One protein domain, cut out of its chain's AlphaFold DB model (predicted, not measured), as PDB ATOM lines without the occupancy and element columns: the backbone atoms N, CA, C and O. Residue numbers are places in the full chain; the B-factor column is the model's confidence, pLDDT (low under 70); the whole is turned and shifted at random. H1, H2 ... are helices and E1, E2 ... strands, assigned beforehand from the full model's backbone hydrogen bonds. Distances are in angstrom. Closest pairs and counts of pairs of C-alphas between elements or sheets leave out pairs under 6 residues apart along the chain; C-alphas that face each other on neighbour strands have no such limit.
ATOM      1  N   SER A 385     323.477 274.528 332.487       89.38
ATOM      2  CA  SER A 385     323.485 273.446 331.507       89.38
ATOM      3  C   SER A 385     324.062 273.899 330.163       89.38
ATOM      4  O   SER A 385     324.130 275.088 329.850       89.38
ATOM      5  N   LEU A 386     324.441 272.935 329.317       90.50
ATOM      6  CA  LEU A 386     324.829 273.223 327.930       90.50
ATOM      7  C   LEU A 386     323.690 273.902 327.153       90.50
ATOM      8  O   LEU A 386     323.946 274.793 326.349       90.50
ATOM      9  N   ALA A 387     322.439 273.521 327.429       88.94
ATOM     10  CA  ALA A 387     321.265 274.096 326.781       88.94
ATOM     11  C   ALA A 387     321.059 275.576 327.145       88.94
ATOM     12  O   ALA A 387     320.597 276.342 326.305       88.94
ATOM     13  N   ASP A 388     321.448 275.997 328.353       89.69
ATOM     14  CA  ASP A 388     321.347 277.400 328.782       89.69
ATOM     15  C   ASP A 388     322.339 278.308 328.041       89.69
ATOM     16  O   ASP A 388     322.060 279.484 327.799       89.69
ATOM     17  N   LEU A 389     323.498 277.767 327.654       92.31
ATOM     18  CA  LEU A 389     324.555 278.509 326.958       92.31
ATOM     19  C   LEU A 389     324.437 278.443 325.428       92.31
ATOM     20  O   LEU A 389     325.069 279.232 324.722       92.31
ATOM     21  N   GLU A 390     323.613 277.534 324.910       91.25
ATOM     22  CA  GLU A 390     323.423 277.302 323.479       91.25
ATOM     23  C   GLU A 390     322.900 278.532 322.707       91.25
ATOM     24  O   GLU A 390     323.468 278.848 321.656       91.25
ATOM     25  N   PRO A 391     321.914 279.309 323.210       90.75
ATOM     26  CA  PRO A 391     321.461 280.522 322.529       90.75
ATOM     27  C   PRO A 391     322.572 281.565 322.378       90.75
ATOM     28  O   PRO A 391     322.685 282.213 321.336       90.75
ATOM     29  N   PHE A 392     323.422 281.711 323.400       91.81
ATOM     30  CA  PHE A 392     324.577 282.601 323.324       91.81
ATOM     31  C   PHE A 392     325.611 282.073 322.335       91.81
ATOM     32  O   PHE A 392     326.063 282.834 321.484       91.81
ATOM     33  N   ARG A 393     325.960 280.782 322.410       93.56
ATOM     34  CA  ARG A 393     326.910 280.140 321.491       93.56
ATOM     35  C   ARG A 393     326.501 280.373 320.035       93.56
ATOM     36  O   ARG A 393     327.320 280.834 319.247       93.56
ATOM     37  N   ALA A 394     325.238 280.106 319.700       91.44
ATOM     38  CA  ALA A 394     324.699 280.292 318.356       91.44
ATOM     39  C   ALA A 394     324.749 281.762 317.905       91.44
ATOM     40  O   ALA A 394     325.189 282.052 316.794       91.44
ATOM     41  N   ARG A 395     324.359 282.704 318.778       90.12
ATOM     42  CA  ARG A 395     324.434 284.142 318.482       90.12
ATOM     43  C   ARG A 395     325.876 284.612 318.285       90.12
ATOM     44  O   ARG A 395     326.143 285.370 317.360       90.12
ATOM     45  N   ALA A 396     326.794 284.178 319.142       91.69
ATOM     46  CA  ALA A 396     328.206 284.527 319.072       91.69
ATOM     47  C   ALA A 396     328.840 284.022 317.768       91.69
ATOM     48  O   ALA A 396     329.546 284.774 317.100       91.69
ATOM     49  N   ASP A 397     328.524 282.789 317.362       91.25
ATOM     50  CA  ASP A 397     328.999 282.224 316.099       91.25
ATOM     51  C   ASP A 397     328.446 282.999 314.888       91.25
ATOM     52  O   ASP A 397     329.206 283.363 313.992       91.25
ATOM     53  N   ALA A 398     327.159 283.366 314.914       89.38
ATOM     54  CA  ALA A 398     326.529 284.183 313.874       89.38
ATOM     55  C   ALA A 398     327.108 285.611 313.770       89.38
ATOM     56  O   ALA A 398     327.117 286.193 312.685       89.38
ATOM     57  N   LEU A 399     327.591 286.194 314.877       89.38
ATOM     58  CA  LEU A 399     328.286 287.489 314.862       89.38
ATOM     59  C   LEU A 399     329.687 287.380 314.247       89.38
ATOM     60  O   LEU A 399     330.095 288.274 313.508       89.38
ATOM     61  N   LEU A 400     330.408 286.292 314.535       90.94
ATOM     62  CA  LEU A 400     331.743 286.034 313.988       90.94
ATOM     63  C   LEU A 400     331.715 285.673 312.497       90.94
ATOM     64  O   LEU A 400     332.696 285.910 311.796       90.94
ATOM     65  N   GLU A 401     330.615 285.110 311.995       89.44
ATOM     66  CA  GLU A 401     330.446 284.821 310.564       89.44
ATOM     67  C   GLU A 401     330.334 286.074 309.692       89.44
ATOM     68  O   GLU A 401     330.626 286.016 308.498       89.44
ATOM     69  N   GLN A 402     329.952 287.209 310.274       87.94
ATOM     70  CA  GLN A 402     329.766 288.452 309.541       87.94
ATOM     71  C   GLN A 402     331.067 289.270 309.517       87.94
ATOM     72  O   GLN A 402     331.477 289.790 310.562       87.94
ATOM     73  N   PRO A 403     331.712 289.452 308.348       89.25
ATOM     74  CA  PRO A 403     332.914 290.268 308.257       89.25
ATOM     75  C   PRO A 403     332.623 291.738 308.601       89.25
ATOM     76  O   PRO A 403     331.495 292.222 308.473       89.25
ATOM     77  N   LEU A 404     333.643 292.462 309.061       91.06
ATOM     78  CA  LEU A 404     333.556 293.895 309.359       91.06
ATOM     79  C   LEU A 404     334.659 294.633 308.612       91.06
ATOM     80  O   LEU A 404     335.827 294.270 308.731       91.06
ATOM     81  N   THR A 405     334.309 295.675 307.866       91.88
ATOM     82  CA  THR A 405     335.289 296.457 307.109       91.88
ATOM     83  C   THR A 405     335.579 297.778 307.813       91.88
ATOM     84  O   THR A 405     334.673 298.533 308.150       91.88
ATOM     85  N   ILE A 406     336.854 298.077 308.024       92.75
ATOM     86  CA  ILE A 406     337.345 299.367 308.510       92.75
ATOM     87  C   ILE A 406     337.931 300.109 307.311       92.75
ATOM     88  O   ILE A 406     338.686 299.517 306.539       92.75
ATOM     89  N   GLU A 407     337.601 301.384 307.132       93.38
ATOM     90  CA  GLU A 407     338.105 302.182 306.012       93.38
ATOM     91  C   GLU A 407     338.599 303.564 306.430       93.38
ATOM     92  O   GLU A 407     338.182 304.126 307.447       93.38
ATOM     93  N   THR A 408     339.526 304.113 305.650       91.56
ATOM     94  CA  THR A 408     340.047 305.462 305.881       91.56
ATOM     95  C   THR A 408     339.008 306.533 305.524       91.56
ATOM     96  O   THR A 408     338.183 306.332 304.631       91.56
ATOM     97  N   PRO A 409     339.010 307.688 306.218       89.38
ATOM     98  CA  PRO A 409     338.099 308.781 305.904       89.38
ATOM     99  C   PRO A 409     338.455 309.442 304.569       89.38
ATOM    100  O   PRO A 409     339.630 309.632 304.252       89.38
ATOM    101  N   ALA A 410     337.432 309.860 303.818       86.62
ATOM    102  CA  ALA A 410     337.586 310.612 302.575       86.62
ATOM    103  C   ALA A 410     338.012 312.066 302.864       86.62
ATOM    104  O   ALA A 410     337.193 312.985 302.870       86.62
ATOM    105  N   LEU A 411     339.302 312.266 303.150       83.75
ATOM    106  CA  LEU A 411     339.899 313.563 303.469       83.75
ATOM    107  C   LEU A 411     341.091 313.877 302.551       83.75
ATOM    108  O   LEU A 411     341.840 312.968 302.182       83.75
ATOM    109  N   PRO A 412     341.333 315.159 302.218       77.06
ATOM    110  CA  PRO A 412     342.517 315.562 301.466       77.06
ATOM    111  C   PRO A 412     343.821 315.091 302.138       77.06
ATOM    112  O   PRO A 412     344.066 315.343 303.320       77.06
ATOM    113  N   GLY A 413     344.673 314.408 301.371       75.00
ATOM    114  CA  GLY A 413     345.954 313.881 301.856       75.00
ATOM    115  C   GLY A 413     345.863 312.570 302.646       75.00
ATOM    116  O   GLY A 413     346.851 312.186 303.263       75.00
ATOM    117  N   VAL A 414     344.714 311.884 302.647       83.19
ATOM    118  CA  VAL A 414     344.563 310.519 303.182       83.19
ATOM    119  C   VAL A 414     344.273 309.559 302.029       83.19
ATOM    120  O   VAL A 414     343.378 309.806 301.223       83.19
ATOM    121  N   ALA A 415     345.033 308.465 301.928       84.12
ATOM    122  CA  ALA A 415     344.805 307.448 300.903       84.12
ATOM    123  C   ALA A 415     343.581 306.584 301.247       84.12
ATOM    124  O   ALA A 415     343.413 306.173 302.398       84.12
ATOM    125  N   GLU A 416     342.760 306.259 300.248       87.75
ATOM    126  CA  GLU A 416     341.632 305.338 300.409       87.75
ATOM    127  C   GLU A 416     342.151 303.906 300.625       87.75
ATOM    128  O   GLU A 416     342.810 303.316 299.762       87.75
ATOM    129  N   LYS A 417     341.889 303.348 301.807       91.44
ATOM    130  CA  LYS A 417     342.274 301.988 302.204       91.44
ATOM    131  C   LYS A 417     341.138 301.334 302.974       91.44
ATOM    132  O   LYS A 417     340.425 302.002 303.719       91.44
ATOM    133  N   ARG A 418     340.990 300.021 302.783       92.31
ATOM    134  CA  ARG A 418     339.979 299.187 303.439       92.31
ATOM    135  C   ARG A 418     340.623 297.929 304.004       92.31
ATOM    136  O   ARG A 418     341.413 297.288 303.312       92.31
ATOM    137  N   TRP A 419     340.233 297.565 305.216       93.62
ATOM    138  CA  TRP A 419     340.626 296.333 305.891       93.62
ATOM    139  C   TRP A 419     339.375 295.555 306.273       93.62
ATOM    140  O   TRP A 419     338.522 296.092 306.975       93.62
ATOM    141  N   THR A 420     339.258 294.307 305.830       92.50
ATOM    142  CA  THR A 420     338.107 293.454 306.147       92.50
ATOM    143  C   THR A 420     338.514 292.424 307.182       92.50
ATOM    144  O   THR A 420     339.265 291.511 306.865       92.50
ATOM    145  N   LEU A 421     337.990 292.568 308.397       92.81
ATOM    146  CA  LEU A 421     338.158 291.613 309.481       92.81
ATOM    147  C   LEU A 421     337.274 290.395 309.209       92.81
ATOM    148  O   LEU A 421     336.042 290.470 309.247       92.81
ATOM    149  N   THR A 422     337.920 289.282 308.892       92.62
ATOM    150  CA  THR A 422     337.310 287.973 308.651       92.62
ATOM    151  C   THR A 422     336.936 287.277 309.960       92.62
ATOM    152  O   THR A 422     337.370 287.677 311.039       92.62
ATOM    153  N   ARG A 423     336.185 286.171 309.879       92.62
ATOM    154  CA  ARG A 423     335.841 285.334 311.045       92.62
ATOM    155  C   ARG A 423     337.054 284.985 311.904       92.62
ATOM    156  O   ARG A 423     336.966 285.034 313.124       92.62
ATOM    157  N   THR A 424     338.174 284.625 311.280       94.00
ATOM    158  CA  THR A 424     339.393 284.230 311.999       94.00
ATOM    159  C   THR A 424     340.010 285.403 312.752       94.00
ATOM    160  O   THR A 424     340.392 285.243 313.906       94.00
ATOM    161  N   GLU A 425     340.063 286.583 312.137       92.69
ATOM    162  CA  GLU A 425     340.592 287.790 312.781       92.69
ATOM    163  C   GLU A 425     339.657 288.269 313.896       92.69
ATOM    164  O   GLU A 425     340.111 288.536 315.003       92.69
ATOM    165  N   LEU A 426     338.341 288.276 313.655       93.12
ATOM    166  CA  LEU A 426     337.342 288.607 314.673       93.12
ATOM    167  C   LEU A 426     337.395 287.626 315.851       93.12
ATOM    168  O   LEU A 426     337.384 288.060 316.998       93.12
ATOM    169  N   ALA A 427     337.527 286.322 315.596       93.50
ATOM    170  CA  ALA A 427     337.639 285.308 316.644       93.50
ATOM    171  C   ALA A 427     338.896 285.491 317.517       93.50
ATOM    172  O   ALA A 427     338.876 285.143 318.694       93.50
ATOM    173  N   GLN A 428     339.975 286.062 316.975       93.75
ATOM    174  CA  GLN A 428     341.175 286.408 317.746       93.75
ATOM    175  C   GLN A 428     341.022 287.712 318.539       93.75
ATOM    176  O   GLN A 428     341.791 287.944 319.465       93.75
ATOM    177  N   MET A 429     340.053 288.557 318.178       94.44
ATOM    178  CA  MET A 429     339.838 289.891 318.744       94.44
ATOM    179  C   MET A 429     338.649 289.967 319.709       94.44
ATOM    180  O   MET A 429     338.329 291.061 320.163       94.44
ATOM    181  N   VAL A 430     337.974 288.857 320.027       94.88
ATOM    182  CA  VAL A 430     336.819 288.845 320.941       94.88
ATOM    183  C   VAL A 430     337.175 288.432 322.365       94.88
ATOM    184  O   VAL A 430     338.046 287.598 322.603       94.88
ATOM    185  N   VAL A 431     336.416 288.966 323.318       94.25
ATOM    186  CA  VAL A 431     336.439 288.580 324.728       94.25
ATOM    187  C   VAL A 431     335.200 287.738 325.020       94.25
ATOM    188  O   VAL A 431     334.068 288.209 324.880       94.25
ATOM    189  N   LEU A 432     335.416 286.484 325.423       92.88
ATOM    190  CA  LEU A 432     334.337 285.592 325.842       92.88
ATOM    191  C   LEU A 432     333.866 285.958 327.259       92.88
ATOM    192  O   LEU A 432     334.699 286.202 328.136       92.88
ATOM    193  N   PRO A 433     332.549 285.962 327.520       91.12
ATOM    194  CA  PRO A 433     332.034 286.231 328.851       91.12
ATOM    195  C   PRO A 433     332.351 285.081 329.816       91.12
ATOM    196  O   PRO A 433     332.389 283.909 329.436       91.12
ATOM    197  N   SER A 434     332.550 285.417 331.091       89.25
ATOM    198  CA  SER A 434     332.801 284.429 332.144       89.25
ATOM    199  C   SER A 434     331.496 283.847 332.684       89.25
ATOM    200  O   SER A 434     330.587 284.585 333.067       89.25
ATOM    201  N   THR A 435     331.426 282.520 332.780       89.19
ATOM    202  CA  THR A 435     330.311 281.799 333.416       89.19
ATOM    203  C   THR A 435     330.517 281.600 334.923       89.19
ATOM    204  O   THR A 435     329.596 281.152 335.610       89.19
ATOM    205  N   LEU A 436     331.684 281.982 335.460       83.31
ATOM    206  CA  LEU A 436     332.041 281.807 336.876       83.31
ATOM    207  C   LEU A 436     331.189 282.666 337.814       83.31
ATOM    208  O   LEU A 436     330.834 282.226 338.901       83.31
ATOM    209  N   ASN A 437     330.818 283.871 337.378       84.31
ATOM    210  CA  ASN A 437     330.057 284.823 338.193       84.31
ATOM    211  C   ASN A 437     328.541 284.568 338.155       84.31
ATOM    212  O   ASN A 437     327.756 285.391 338.620       84.31
ATOM    213  N   THR A 438     328.115 283.456 337.559       88.19
ATOM    214  CA  THR A 438     326.697 283.130 337.423       88.19
ATOM    215  C   THR A 438     326.138 282.694 338.780       88.19
ATOM    216  O   THR A 438     326.677 281.747 339.356       88.19
ATOM    217  N   PRO A 439     325.048 283.305 339.283       87.81
ATOM    218  CA  PRO A 439     324.434 282.906 340.548       87.81
ATOM    219  C   PRO A 439     324.050 281.423 340.559       87.81
ATOM    220  O   PRO A 439     323.523 280.920 339.567       87.81
ATOM    221  N   ARG A 440     324.259 280.729 341.686       87.19
ATOM    222  CA  ARG A 440     323.884 279.306 341.848       87.19
ATOM    223  C   ARG A 440     322.386 279.051 341.644       87.19
ATOM    224  O   ARG A 440     321.987 277.979 341.209       87.19
ATOM    225  N   PRO A 451     321.394 286.401 333.970       83.56
ATOM    226  CA  PRO A 451     322.507 287.113 333.363       83.56
ATOM    227  C   PRO A 451     322.513 286.890 331.850       83.56
ATOM    228  O   PRO A 451     322.425 285.758 331.371       83.56
ATOM    229  N   GLN A 452     322.606 287.987 331.106       83.19
ATOM    230  CA  GLN A 452     322.724 287.956 329.656       83.19
ATOM    231  C   GLN A 452     324.201 287.957 329.286       83.19
ATOM    232  O   GLN A 452     324.954 288.857 329.657       83.19
ATOM    233  N   TYR A 453     324.617 286.928 328.559       89.12
ATOM    234  CA  TYR A 453     325.961 286.852 328.014       89.12
ATOM    235  C   TYR A 453     326.020 287.656 326.711       89.12
ATOM    236  O   TYR A 453     325.177 287.492 325.828       89.12
ATOM    237  N   GLU A 454     327.020 288.522 326.585       86.56
ATOM    238  CA  GLU A 454     327.285 289.299 325.374       86.56
ATOM    239  C   GLU A 454     328.734 289.101 324.923       86.56
ATOM    240  O   GLU A 454     329.629 288.879 325.739       86.56
ATOM    241  N   LEU A 455     328.948 289.154 323.607       91.44
ATOM    242  CA  LEU A 455     330.268 289.047 322.995       91.44
ATOM    243  C   LEU A 455     330.808 290.453 322.723       91.44
ATOM    244  O   LEU A 455     330.135 291.279 322.101       91.44
ATOM    245  N   PHE A 456     332.031 290.712 323.172       92.19
ATOM    246  CA  PHE A 456     332.693 292.007 323.043       92.19
ATOM    247  C   PHE A 456     333.970 291.859 322.227       92.19
ATOM    248  O   PHE A 456     334.572 290.789 322.222       92.19
ATOM    249  N   LEU A 457     334.391 292.931 321.566       94.50
ATOM    250  CA  LEU A 457     335.726 293.027 320.994       94.50
ATOM    251  C   LEU A 457     336.691 293.548 322.060       94.50
ATOM    252  O   LEU A 457     336.344 294.410 322.869       94.50
ATOM    253  N   ASP A 458     337.914 293.041 322.046       95.56
ATOM    254  CA  ASP A 458     338.984 293.501 322.911       95.56
ATOM    255  C   ASP A 458     339.491 294.867 322.429       95.56
ATOM    256  O   ASP A 458     340.024 295.016 321.325       95.56
ATOM    257  N   SER A 459     339.321 295.885 323.273       93.50
ATOM    258  CA  SER A 459     339.725 297.257 322.946       93.50
ATOM    259  C   SER A 459     341.225 297.403 322.669       93.50
ATOM    260  O   SER A 459     341.607 298.199 321.812       93.50
ATOM    261  N   GLY A 460     342.075 296.616 323.334       93.50
ATOM    262  CA  GLY A 460     343.523 296.649 323.161       93.50
ATOM    263  C   GLY A 460     343.957 295.996 321.854       93.50
ATOM    264  O   GLY A 460     344.803 296.546 321.148       93.50
ATOM    265  N   LEU A 461     343.345 294.869 321.481       94.44
ATOM    266  CA  LEU A 461     343.612 294.210 320.200       94.44
ATOM    267  C   LEU A 461     343.150 295.068 319.020       94.44
ATOM    268  O   LEU A 461     343.895 295.208 318.047       94.44
ATOM    269  N   ILE A 462     341.981 295.710 319.126       93.81
ATOM    270  CA  ILE A 462     341.504 296.648 318.102       93.81
ATOM    271  C   ILE A 462     342.392 297.896 318.045       93.81
ATOM    272  O   ILE A 462     342.796 298.296 316.956       93.81
ATOM    273  N   ALA A 463     342.768 298.494 319.178       92.44
ATOM    274  CA  ALA A 463     343.687 299.635 319.189       92.44
ATOM    275  C   ALA A 463     345.065 299.273 318.610       92.44
ATOM    276  O   ALA A 463     345.635 300.047 317.843       92.44
ATOM    277  N   GLY A 464     345.577 298.076 318.911       92.88
ATOM    278  CA  GLY A 464     346.817 297.553 318.343       92.88
ATOM    279  C   GLY A 464     346.729 297.337 316.832       92.88
ATOM    280  O   GLY A 464     347.666 297.683 316.113       92.88
ATOM    281  N   PHE A 465     345.600 296.824 316.337       94.44
ATOM    282  CA  PHE A 465     345.314 296.743 314.903       94.44
ATOM    283  C   PHE A 465     345.286 298.139 314.263       94.44
ATOM    284  O   PHE A 465     346.010 298.381 313.300       94.44
ATOM    285  N   LEU A 466     344.536 299.087 314.834       93.75
ATOM    286  CA  LEU A 466     344.475 300.469 314.342       93.75
ATOM    287  C   LEU A 466     345.862 301.135 314.345       93.75
ATOM    288  O   LEU A 466     346.200 301.861 313.416       93.75
ATOM    289  N   GLY A 467     346.688 300.877 315.357       91.81
ATOM    290  CA  GLY A 467     348.033 301.439 315.463       91.81
ATOM    291  C   GLY A 467     349.002 300.891 314.415       91.81
ATOM    292  O   GLY A 467     349.793 301.650 313.863       91.81
ATOM    293  N   ARG A 468     348.938 299.587 314.122       93.94
ATOM    294  CA  ARG A 468     349.839 298.941 313.156       93.94
ATOM    295  C   ARG A 468     349.385 299.116 311.713       93.94
ATOM    296  O   ARG A 468     350.195 299.463 310.864       93.94
ATOM    297  N   GLU A 469     348.104 298.878 311.449       92.50
ATOM    298  CA  GLU A 469     347.578 298.784 310.087       92.50
ATOM    299  C   GLU A 469     347.019 300.111 309.584       92.50
ATOM    300  O   GLU A 469     347.182 300.425 308.411       92.50
ATOM    301  N   VAL A 470     346.386 300.914 310.450       91.25
ATOM    302  CA  VAL A 470     345.648 302.123 310.039       91.25
ATOM    303  C   VAL A 470     346.465 303.399 310.236       91.25
ATOM    304  O   VAL A 470     346.498 304.253 309.347       91.25
ATOM    305  N   ALA A 471     347.149 303.544 311.374       90.44
ATOM    306  CA  ALA A 471     347.890 304.756 311.717       90.44
ATOM    307  C   ALA A 471     348.911 305.193 310.648       90.44
ATOM    308  O   ALA A 471     348.953 306.400 310.396       90.44
ATOM    309  N   PRO A 472     349.659 304.296 309.970       91.38
ATOM    310  CA  PRO A 472     350.597 304.700 308.916       91.38
ATOM    311  C   PRO A 472     349.951 305.427 307.728       91.38
ATOM    312  O   PRO A 472     350.635 306.156 307.019       91.38
ATOM    313  N   TRP A 473     348.647 305.245 307.501       88.12
ATOM    314  CA  TRP A 473     347.940 305.808 306.344       88.12
ATOM    315  C   TRP A 473     347.197 307.107 306.646       88.12
ATOM    316  O   TRP A 473     346.895 307.865 305.726       88.12
ATOM    317  N   VAL A 474     346.863 307.352 307.915       88.44
ATOM    318  CA  VAL A 474     346.026 308.494 308.321       88.44
ATOM    319  C   VAL A 474     346.741 309.487 309.236       88.44
ATOM    320  O   VAL A 474     346.204 310.570 309.473       88.44
ATOM    321  N   SER A 475     347.917 309.135 309.768       88.50
ATOM    322  CA  SER A 475     348.641 310.001 310.703       88.50
ATOM    323  C   SER A 475     349.431 311.091 309.979       88.50
ATOM    324  O   SER A 475     350.099 310.831 308.984       88.50
ATOM    325  N   GLU A 476     349.376 312.303 310.518       87.75
ATOM    326  CA  GLU A 476     350.243 313.431 310.168       87.75
ATOM    327  C   GLU A 476     350.958 313.830 311.457       87.75
ATOM    328  O   GLU A 476     350.302 314.032 312.486       87.75
ATOM    329  N   ASP A 477     352.287 313.891 311.428       85.38
ATOM    330  CA  ASP A 477     353.053 314.291 312.604       85.38
ATOM    331  C   ASP A 477     352.829 315.780 312.900       85.38
ATOM    332  O   ASP A 477     352.780 316.592 311.967       85.38
ATOM    333  N   PRO A 478     352.678 316.162 314.179       87.06
ATOM    334  CA  PRO A 478     352.608 317.567 314.538       87.06
ATOM    335  C   PRO A 478     353.937 318.265 314.248       87.06
ATOM    336  O   PRO A 478     355.013 317.675 314.365       87.06
ATOM    337  N   VAL A 479     353.857 319.549 313.911       85.75
ATOM    338  CA  VAL A 479     355.024 320.418 313.748       85.75
ATOM    339  C   VAL A 479     355.137 321.289 314.989       85.75
ATOM    340  O   VAL A 479     354.197 322.008 315.315       85.75
ATOM    341  N   ASP A 480     356.278 321.223 315.669       80.62
ATOM    342  CA  ASP A 480     356.568 322.039 316.849       80.62
ATOM    343  C   ASP A 480     356.836 323.503 316.477       80.62
ATOM    344  O   ASP A 480     357.360 323.800 315.398       80.62
ATOM    345  N   ALA A 481     356.517 324.422 317.390       81.12
ATOM    346  CA  ALA A 481     356.905 325.818 317.249       81.12
ATOM    347  C   ALA A 481     358.434 325.962 317.327       81.12
ATOM    348  O   ALA A 481     359.087 325.301 318.138       81.12
ATOM    349  N   THR A 482     359.015 326.870 316.536       81.25
ATOM    350  CA  THR A 482     360.456 327.178 316.597       81.25
ATOM    351  C   THR A 482     360.728 328.680 316.592       81.25
ATOM    352  O   THR A 482     360.027 329.452 315.939       81.25
ATOM    353  N   LEU A 483     361.773 329.103 317.312       79.81
ATOM    354  CA  LEU A 483     362.276 330.479 317.268       79.81
ATOM    355  C   LEU A 483     363.222 330.650 316.080       79.81
ATOM    356  O   LEU A 483     364.183 329.896 315.939       79.81
ATOM    357  N   GLU A 484     362.982 331.667 315.259       82.12
ATOM    358  CA  GLU A 484     363.815 331.990 314.098       82.12
ATOM    359  C   GLU A 484     364.330 333.430 314.196       82.12
ATOM    360  O   GLU A 484     363.595 334.346 314.565       82.12
ATOM    361  N   LEU A 485     365.606 333.648 313.872       80.88
ATOM    362  CA  LEU A 485     366.195 334.985 313.832       80.88
ATOM    363  C   LEU A 485     365.970 335.600 312.447       80.88
ATOM    364  O   LEU A 485     366.579 335.182 311.464       80.88
ATOM    365  N   LEU A 486     365.121 336.619 312.380       81.56
ATOM    366  CA  LEU A 486     364.851 337.391 311.173       81.56
ATOM    367  C   LEU A 486     365.814 338.580 311.105       81.56
ATOM    368  O   LEU A 486     365.943 339.334 312.074       81.56
ATOM    369  N   THR A 487     366.481 338.760 309.963       76.19
ATOM    370  CA  THR A 487     367.441 339.847 309.728       76.19
ATOM    371  C   THR A 487     366.955 340.764 308.610       76.19
ATOM    372  O   THR A 487     366.528 340.315 307.549       76.19
ATOM    373  N   THR A 488     367.005 342.073 308.846       70.19
ATOM    374  CA  THR A 488     366.669 343.098 307.846       70.19
ATOM    375  C   THR A 488     367.753 344.167 307.821       70.19
ATOM    376  O   THR A 488     368.072 344.738 308.856       70.19
ATOM    377  N   ARG A 489     368.349 344.428 306.656       66.88
ATOM    378  CA  ARG A 489     369.429 345.413 306.488       66.88
ATOM    379  C   ARG A 489     368.837 346.795 306.199       66.88
ATOM    380  O   ARG A 489     368.008 346.917 305.300       66.88
ATOM    381  N   VAL A 490     369.247 347.813 306.955       58.00
ATOM    382  CA  VAL A 490     368.771 349.197 306.828       58.00
ATOM    383  C   VAL A 490     369.960 350.156 306.829       58.00
ATOM    384  O   VAL A 490     370.810 350.102 307.712       58.00
ATOM    385  N   ASP A 491     370.005 351.066 305.861       61.12
ATOM    386  CA  ASP A 491     370.970 352.166 305.831       61.12
ATOM    387  C   ASP A 491     370.552 353.272 306.812       61.12
ATOM    388  O   ASP A 491     369.563 353.972 306.591       61.12
ATOM    389  N   ALA A 492     371.299 353.435 307.905       57.12
ATOM    390  CA  ALA A 492     371.098 354.498 308.885       57.12
ATOM    391  C   ALA A 492     372.086 355.656 308.640       57.12
ATOM    392  O   ALA A 492     373.254 355.411 308.340       57.12
ATOM    393  N   PRO A 493     371.684 356.932 308.767       55.66
ATOM    394  CA  PRO A 493     372.602 358.060 308.614       55.66
ATOM    395  C   PRO A 493     373.685 358.038 309.699       55.66
ATOM    396  O   PRO A 493     373.395 357.854 310.880       55.66
ATOM    397  N   ASN A 494     374.947 358.227 309.306       61.16
ATOM    398  CA  ASN A 494     376.073 358.168 310.235       61.16
ATOM    399  C   ASN A 494     376.079 359.406 311.163       61.16
ATOM    400  O   ASN A 494     376.289 360.521 310.677       61.16
ATOM    401  N   VAL A 544     375.661 354.268 307.714       56.09
ATOM    402  CA  VAL A 544     376.088 353.018 308.346       56.09
ATOM    403  C   VAL A 544     375.031 351.960 308.045       56.09
ATOM    404  O   VAL A 544     373.840 352.196 308.229       56.09
ATOM    405  N   GLN A 545     375.465 350.787 307.595       59.00
ATOM    406  CA  GLN A 545     374.596 349.626 307.417       59.00
ATOM    407  C   GLN A 545     374.258 349.046 308.798       59.00
ATOM    408  O   GLN A 545     375.147 348.536 309.478       59.00
ATOM    409  N   GLU A 546     372.997 349.132 309.222       56.62
ATOM    410  CA  GLU A 546     372.498 348.546 310.469       56.62
ATOM    411  C   GLU A 546     371.630 347.319 310.160       56.62
ATOM    412  O   GLU A 546     370.726 347.362 309.322       56.62
ATOM    413  N   ASN A 547     371.878 346.208 310.852       66.62
ATOM    414  CA  ASN A 547     371.011 345.040 310.787       66.62
ATOM    415  C   ASN A 547     369.939 345.135 311.885       66.62
ATOM    416  O   ASN A 547     370.231 345.158 313.080       66.62
ATOM    417  N   ARG A 548     368.665 345.147 311.492       70.94
ATOM    418  CA  ARG A 548     367.535 344.942 312.400       70.94
ATOM    419  C   ARG A 548     367.301 343.450 312.583       70.94
ATOM    420  O   ARG A 548     366.877 342.758 311.655       70.94
ATOM    421  N   TYR A 549     367.563 342.985 313.798       77.50
ATOM    422  CA  TYR A 549     367.290 341.625 314.233       77.50
ATOM    423  C   TYR A 549     365.961 341.562 314.969       77.50
ATOM    424  O   TYR A 549     365.693 342.380 315.847       77.50
ATOM    425  N   ARG A 550     365.144 340.569 314.628       81.12
ATOM    426  CA  ARG A 550     363.939 340.229 315.380       81.12
ATOM    427  C   ARG A 550     363.820 338.722 315.478       81.12
ATOM    428  O   ARG A 550     363.946 338.022 314.481       81.12
ATOM    429  N   VAL A 551     363.533 338.218 316.665       80.94
ATOM    430  CA  VAL A 551     363.177 336.818 316.862       80.94
ATOM    431  C   VAL A 551     361.697 336.646 316.512       80.94
ATOM    432  O   VAL A 551     360.826 337.271 317.129       80.94
ATOM    433  N   GLY A 552     361.425 335.848 315.482       78.56
ATOM    434  CA  GLY A 552     360.100 335.422 315.038       78.56
ATOM    435  C   GLY A 552     359.747 334.020 315.541       78.56
ATOM    436  O   GLY A 552     360.604 333.293 316.039       78.56
ATOM    437  N   LEU A 553     358.470 333.653 315.411       79.69
ATOM    438  CA  LEU A 553     357.984 332.293 315.645       79.69
ATOM    439  C   LEU A 553     357.588 331.677 314.313       79.69
ATOM    440  O   LEU A 553     356.822 332.276 313.557       79.69
ATOM    441  N   ARG A 554     358.072 330.466 314.064       82.81
ATOM    442  CA  ARG A 554     357.426 329.556 313.131       82.81
ATOM    443  C   ARG A 554     356.387 328.779 313.924       82.81
ATOM    444  O   ARG A 554     356.751 328.054 314.846       82.81
ATOM    445  N   ASN A 555     355.119 329.001 313.596       79.00
ATOM    446  CA  ASN A 555     354.014 328.490 314.395       79.00
ATOM    447  C   ASN A 555     353.926 326.965 314.330       79.00
ATOM    448  O   ASN A 555     354.159 326.357 313.278       79.00
ATOM    449  N   ALA A 556     353.536 326.380 315.454       84.38
ATOM    450  CA  ALA A 556     353.211 324.981 315.559       84.38
ATOM    451  C   ALA A 556     351.962 324.646 314.734       84.38
ATOM    452  O   ALA A 556     351.074 325.477 314.518       84.38
ATOM    453  N   ARG A 557     351.879 323.395 314.286       82.56
ATOM    454  CA  ARG A 557     350.710 322.855 313.590       82.56
ATOM    455  C   ARG A 557     350.340 321.517 314.201       82.56
ATOM    456  O   ARG A 557     351.191 320.635 314.310       82.56
ATOM    457  N   ASP A 558     349.065 321.367 314.544       84.94
ATOM    458  CA  ASP A 558     348.538 320.100 315.038       84.94
ATOM    459  C   ASP A 558     348.723 318.999 313.996       84.94
ATOM    460  O   ASP A 558     348.433 319.167 312.806       84.94
ATOM    461  N   GLY A 559     349.190 317.855 314.479       85.88
ATOM    462  CA  GLY A 559     349.150 316.613 313.741       85.88
ATOM    463  C   GLY A 559     347.763 315.991 313.823       85.88
ATOM    464  O   GLY A 559     346.838 316.494 314.471       85.88
ATOM    465  N   ARG A 560     347.620 314.823 313.216       88.44
ATOM    466  CA  ARG A 560     346.402 314.013 313.307       88.44
ATOM    467  C   ARG A 560     346.764 312.545 313.394       88.44
ATOM    468  O   ARG A 560     347.831 312.131 312.954       88.44
ATOM    469  N   GLY A 561     345.879 311.739 313.951       88.81
ATOM    470  CA  GLY A 561     346.004 310.287 313.905       88.81
ATOM    471  C   GLY A 561     344.680 309.609 314.223       88.81
ATOM    472  O   GLY A 561     343.690 310.304 314.454       88.81
ATOM    473  N   PRO A 562     344.640 308.266 314.246       90.62
ATOM    474  CA  PRO A 562     343.423 307.544 314.581       90.62
ATOM    475  C   PRO A 562     342.932 307.915 315.984       90.62
ATOM    476  O   PRO A 562     343.697 307.862 316.950       90.62
ATOM    477  N   ASP A 563     341.651 308.244 316.100       92.94
ATOM    478  CA  ASP A 563     340.933 308.236 317.368       92.94
ATOM    479  C   ASP A 563     340.638 306.778 317.727       92.94
ATOM    480  O   ASP A 563     339.653 306.191 317.269       92.94
ATOM    481  N   TYR A 564     341.533 306.173 318.507       92.19
ATOM    482  CA  TYR A 564     341.431 304.767 318.896       92.19
ATOM    483  C   TYR A 564     340.125 304.464 319.634       92.19
ATOM    484  O   TYR A 564     339.464 303.477 319.319       92.19
ATOM    485  N   ASN A 565     339.717 305.334 320.559       91.75
ATOM    486  CA  ASN A 565     338.535 305.113 321.390       91.75
ATOM    487  C   ASN A 565     337.248 305.338 320.596       91.75
ATOM    488  O   ASN A 565     336.345 304.501 320.635       91.75
ATOM    489  N   GLY A 566     337.161 306.436 319.839       91.25
ATOM    490  CA  GLY A 566     335.986 306.728 319.022       91.25
ATOM    491  C   GLY A 566     335.809 305.741 317.870       91.25
ATOM    492  O   GLY A 566     334.677 305.362 317.565       91.25
ATOM    493  N   THR A 567     336.906 305.279 317.262       92.75
ATOM    494  CA  THR A 567     336.858 304.244 316.218       92.75
ATOM    495  C   THR A 567     336.494 302.887 316.815       92.75
ATOM    496  O   THR A 567     335.605 302.224 316.287       92.75
ATOM    497  N   PHE A 568     337.087 302.492 317.950       94.44
ATOM    498  CA  PHE A 568     336.707 301.261 318.651       94.44
ATOM    499  C   PHE A 568     335.223 301.252 319.024       94.44
ATOM    500  O   PHE A 568     334.545 300.264 318.762       94.44
ATOM    501  N   ALA A 569     334.688 302.349 319.568       92.81
ATOM    502  CA  ALA A 569     333.272 302.444 319.919       92.81
ATOM    503  C   ALA A 569     332.356 302.222 318.701       92.81
ATOM    504  O   ALA A 569     331.351 301.520 318.809       92.81
ATOM    505  N   ALA A 570     332.723 302.764 317.534       91.19
ATOM    506  CA  ALA A 570     331.988 302.542 316.290       91.19
ATOM    507  C   ALA A 570     332.084 301.081 315.807       91.19
ATOM    508  O   ALA A 570     331.063 300.480 315.476       91.19
ATOM    509  N   VAL A 571     333.282 300.484 315.841       92.12
ATOM    510  CA  VAL A 571     333.503 299.065 315.507       92.12
ATOM    511  C   VAL A 571     332.717 298.147 316.447       92.12
ATOM    512  O   VAL A 571     332.045 297.225 315.994       92.12
ATOM    513  N   GLN A 572     332.730 298.423 317.748       92.75
ATOM    514  CA  GLN A 572     332.028 297.652 318.771       92.75
ATOM    515  C   GLN A 572     330.501 297.751 318.641       92.75
ATOM    516  O   GLN A 572     329.809 296.748 318.847       92.75
ATOM    517  N   ALA A 573     329.972 298.935 318.313       89.88
ATOM    518  CA  ALA A 573     328.546 299.143 318.074       89.88
ATOM    519  C   ALA A 573     328.075 298.383 316.827       89.88
ATOM    520  O   ALA A 573     327.056 297.692 316.872       89.88
ATOM    521  N   LEU A 574     328.853 298.447 315.744       89.31
ATOM    522  CA  LEU A 574     328.551 297.730 314.512       89.31
ATOM    523  C   LEU A 574     328.660 296.209 314.693       89.31
ATOM    524  O   LEU A 574     327.766 295.482 314.269       89.31
ATOM    525  N   PHE A 575     329.699 295.724 315.380       89.75
ATOM    526  CA  PHE A 575     329.883 294.299 315.669       89.75
ATOM    527  C   PHE A 575     328.694 293.692 316.422       89.75
ATOM    528  O   PHE A 575     328.312 292.560 316.153       89.75
ATOM    529  N   ARG A 576     328.082 294.447 317.344       86.25
ATOM    530  CA  ARG A 576     326.912 293.999 318.115       86.25
ATOM    531  C   ARG A 576     325.589 294.098 317.368       86.25
ATOM    532  O   ARG A 576     324.601 293.518 317.824       86.25
ATOM    533  N   SER A 577     325.542 294.844 316.268       81.31
ATOM    534  CA  SER A 577     324.313 295.000 315.504       81.31
ATOM    535  C   SER A 577     323.925 293.655 314.870       81.31
ATOM    536  O   SER A 577     324.685 293.045 314.126       81.31
ATOM    537  N   THR A 578     322.747 293.148 315.232       60.50
ATOM    538  CA  THR A 578     322.198 291.868 314.750       60.50
ATOM    539  C   THR A 578     321.286 292.026 313.532       60.50
ATOM    540  O   THR A 578     320.649 291.058 313.125       60.50
ATOM    541  N   SER A 579     321.174 293.232 312.965       57.59
ATOM    542  CA  SER A 579     320.428 293.415 311.716       57.59
ATOM    543  C   SER A 579     321.190 292.779 310.555       57.59
ATOM    544  O   SER A 579     322.416 292.899 310.521       57.59
ATOM    545  N   PRO A 580     320.497 292.156 309.584       52.62
ATOM    546  CA  PRO A 580     321.101 291.775 308.318       52.62
ATOM    547  C   PRO A 580     321.376 293.054 307.525       52.62
ATOM    548  O   PRO A 580     320.615 293.445 306.646       52.62
ATOM    549  N   ALA A 581     322.436 293.756 307.902       53.94
ATOM    550  CA  ALA A 581     323.008 294.802 307.085       53.94
ATOM    551  C   ALA A 581     323.731 294.075 305.945       53.94
ATOM    552  O   ALA A 581     324.446 293.094 306.194       53.94
ATOM    553  N   ALA A 582     323.510 294.488 304.700       60.78
ATOM    554  CA  ALA A 582     324.264 293.926 303.589       60.78
ATOM    555  C   ALA A 582     325.777 294.090 303.878       60.78
ATOM    556  O   ALA A 582     326.153 294.954 304.675       60.78
ATOM    557  N   PRO A 583     326.680 293.277 303.299       59.00
ATOM    558  CA  PRO A 583     328.116 293.404 303.568       59.00
ATOM    559  C   PRO A 583     328.635 294.841 303.367       59.00
ATOM    560  O   PRO A 583     329.574 295.265 304.041       59.00
ATOM    561  N   GLU A 584     328.004 295.613 302.475       61.78
ATOM    562  CA  GLU A 584     328.252 297.043 302.299       61.78
ATOM    563  C   GLU A 584     327.937 297.942 303.506       61.78
ATOM    564  O   GLU A 584     328.610 298.958 303.663       61.78
ATOM    565  N   ASP A 585     327.006 297.565 304.377       68.38
ATOM    566  CA  ASP A 585     326.568 298.356 305.533       68.38
ATOM    567  C   ASP A 585     327.409 298.081 306.793       68.38
ATOM    568  O   ASP A 585     327.345 298.826 307.772       68.38
ATOM    569  N   ARG A 586     328.251 297.035 306.779       83.69
ATOM    570  CA  ARG A 586     329.189 296.717 307.870       83.69
ATOM    571  C   ARG A 586     330.544 297.411 307.705       83.69
ATOM    572  O   ARG A 586     331.600 296.794 307.880       83.69
ATOM    573  N   ARG A 587     330.509 298.711 307.403       88.94
ATOM    574  CA  ARG A 587     331.696 299.559 307.243       88.94
ATOM    575  C   ARG A 587     331.817 300.573 308.373       88.94
ATOM    576  O   ARG A 587     330.851 301.243 308.725       88.94
ATOM    577  N   VAL A 588     333.023 300.715 308.914       91.62
ATOM    578  CA  VAL A 588     333.366 301.764 309.878       91.62
ATOM    579  C   VAL A 588     334.448 302.649 309.298       91.62
ATOM    580  O   VAL A 588     335.576 302.212 309.073       91.62
ATOM    581  N   THR A 589     334.116 303.919 309.112       92.69
ATOM    582  CA  THR A 589     335.103 304.941 308.779       92.69
ATOM    583  C   THR A 589     335.906 305.309 310.025       92.69
ATOM    584  O   THR A 589     335.341 305.644 311.071       92.69
ATOM    585  N   VAL A 590     337.233 305.255 309.917       93.31
ATOM    586  CA  VAL A 590     338.160 305.606 311.000       93.31
ATOM    587  C   VAL A 590     337.978 307.073 311.381       93.31
ATOM    588  O   VAL A 590     338.045 307.965 310.532       93.31
ATOM    589  N   ARG A 591     337.777 307.329 312.676       92.06
ATOM    590  CA  ARG A 591     337.720 308.687 313.224       92.06
ATOM    591  C   ARG A 591     339.136 309.191 313.467       92.06
ATOM    592  O   ARG A 591     340.008 308.412 313.845       92.06
ATOM    593  N   LEU A 592     339.365 310.483 313.257       90.81
ATOM    594  CA  LEU A 592     340.662 311.112 313.495       90.81
ATOM    595  C   LEU A 592     340.583 312.035 314.708       90.81
ATOM    596  O   LEU A 592     339.613 312.775 314.859       90.81
ATOM    597  N   ALA A 593     341.621 312.004 315.536       88.62
ATOM    598  CA  ALA A 593     341.814 312.924 316.648       88.62
ATOM    599  C   ALA A 593     343.014 313.846 316.369       88.62
ATOM    600  O   ALA A 593     344.006 313.393 315.778       88.62
ATOM    601  N   PRO A 594     342.949 315.122 316.796       87.06
ATOM    602  CA  PRO A 594     344.096 316.016 316.730       87.06
ATOM    603  C   PRO A 594     345.211 315.497 317.642       87.06
ATOM    604  O   PRO A 594     344.962 315.001 318.744       87.06
ATOM    605  N   ARG A 595     346.453 315.611 317.174       85.56
ATOM    606  CA  ARG A 595     347.653 315.337 317.967       85.56
ATOM    607  C   ARG A 595     348.357 316.667 318.214       85.56
ATOM    608  O   ARG A 595     348.926 317.201 317.263       85.56
ATOM    609  N   PRO A 596     348.306 317.212 319.441       80.94
ATOM    610  CA  PRO A 596     348.934 318.492 319.713       80.94
ATOM    611  C   PRO A 596     350.460 318.393 319.541       80.94
ATOM    612  O   PRO A 596     351.037 317.322 319.773       80.94
ATOM    613  N   PRO A 597     351.119 319.490 319.139       83.94
ATOM    614  CA  PRO A 597     352.574 319.585 319.108       83.94
ATOM    615  C   PRO A 597     353.170 319.434 320.508       83.94
ATOM    616  O   PRO A 597     352.506 319.655 321.522       83.94
ATOM    617  N   ARG A 598     354.447 319.053 320.565       81.69
ATOM    618  CA  ARG A 598     355.207 318.959 321.817       81.69
ATOM    619  C   ARG A 598     355.580 320.338 322.343       81.69
ATOM    620  O   ARG A 598     355.637 320.513 323.556       81.69
ATOM    621  N   VAL A 599     355.841 321.289 321.445       78.94
ATOM    622  CA  VAL A 599     356.123 322.690 321.780       78.94
ATOM    623  C   VAL A 599     355.110 323.583 321.075       78.94
ATOM    624  O   VAL A 599     355.069 323.632 319.844       78.94
ATOM    625  N   SER A 600     354.293 324.288 321.853       82.56
ATOM    626  CA  SER A 600     353.278 325.203 321.334       82.56
ATOM    627  C   SER A 600     353.825 326.619 321.128       82.56
ATOM    628  O   SER A 600     354.840 327.016 321.704       82.56
TER     629      SER A 600
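This is residues 385 to 440, 451 to 494 and 544 to 600 of the 730 residues of an uncharacterized protein of uncultured Chloroflexi bacterium (UniProt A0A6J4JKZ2). A small head of short strands and helices has one long arm running away from it, the two-stranded ribbon E3 and E4; H1 lies at the end of the head away from this arm. In the head, H4 covers one face of the three-stranded sheet E2 E1 E6, while H3 packs on H4 and on E5 of the small pair E5 and E7, on the arm's side of the head. The 157 residues printed have four named helices and seven named strands, in the order H1 E1 E2 H2 H3 E3 E4 E5 H4 E6 E7, and the class is mixed, helices and strands. The three-stranded sheet is mixed, and the two pairs are antiparallel. The whole is extended, with a radius of gyration of the C-alphas of 25.9 A and spans of 102 by 37 by 21 A.

Start at H1, residues 386 to 400, which only just touches H2, residues 423 to 428, with 3 pairs of C-alphas within 8 A; the closest are those of Leu 400 and Arg 423, 5.1 A apart. Between them, E1, residues 404 to 407, and E2, residues 418 to 421, form an antiparallel hairpin, with N 406 and O 419 at 2.8 A. On the other side of E1 look for E6, residues 587 to 589, parallel to it, with N 588 and O 405 at 2.8 A. H4, residues 564 to 576, makes two layers with this sheet, a helix on one face: its height over the sheet is 9.2 A, and it runs along the strands, over E6, at 15 degrees on the local plane, fitted to just 6 C-alphas. H3, residues 459 to 474, only grazes that sheet, but touches H4 at a steep tilt of 63 degrees, closest at the C-alphas of Ala 463 and Tyr 564, 5.6 A. Then E3, residues 482 to 493, and E4, residues 544 to 554, run antiparallel, with N 486 and O 550 at 2.8 A. E5, residues 559 to 562, is the antiparallel neighbour of E7, residues 592 to 595, with N 559 and O 595 at 2.9 A. Every O i to N i+4 pair is within hydrogen-bond range in H2 and H4, against 9 of 11 in H1 and 9 of 12 in H3.

Find C-alpha 386 at (324.829, 273.223, 327.930); from there H1 runs 20.2 A. H3 covers 19.5 A with a kink of 43 degrees near residue 468, and H4 18.1 A. E3 runs 34.1 A to C-alpha 493 at (372.602, 358.060, 308.614), and E4 comes back over 30.4 A. E7 ends at C-alpha 595, at (347.653, 315.337, 317.967).

The C-alphas of Ser 385 and Asn 494, the two farthest apart, are 102.0 A apart. Residues 441 to 450 and 495 to 543 are not printed, with C-alpha gaps of 11.6 A and 5.5 A across the cuts. Of the links that are printed whole, none is long. Residues 489 to 494, 544 to 547 and 578 to 585 have pLDDT under 70.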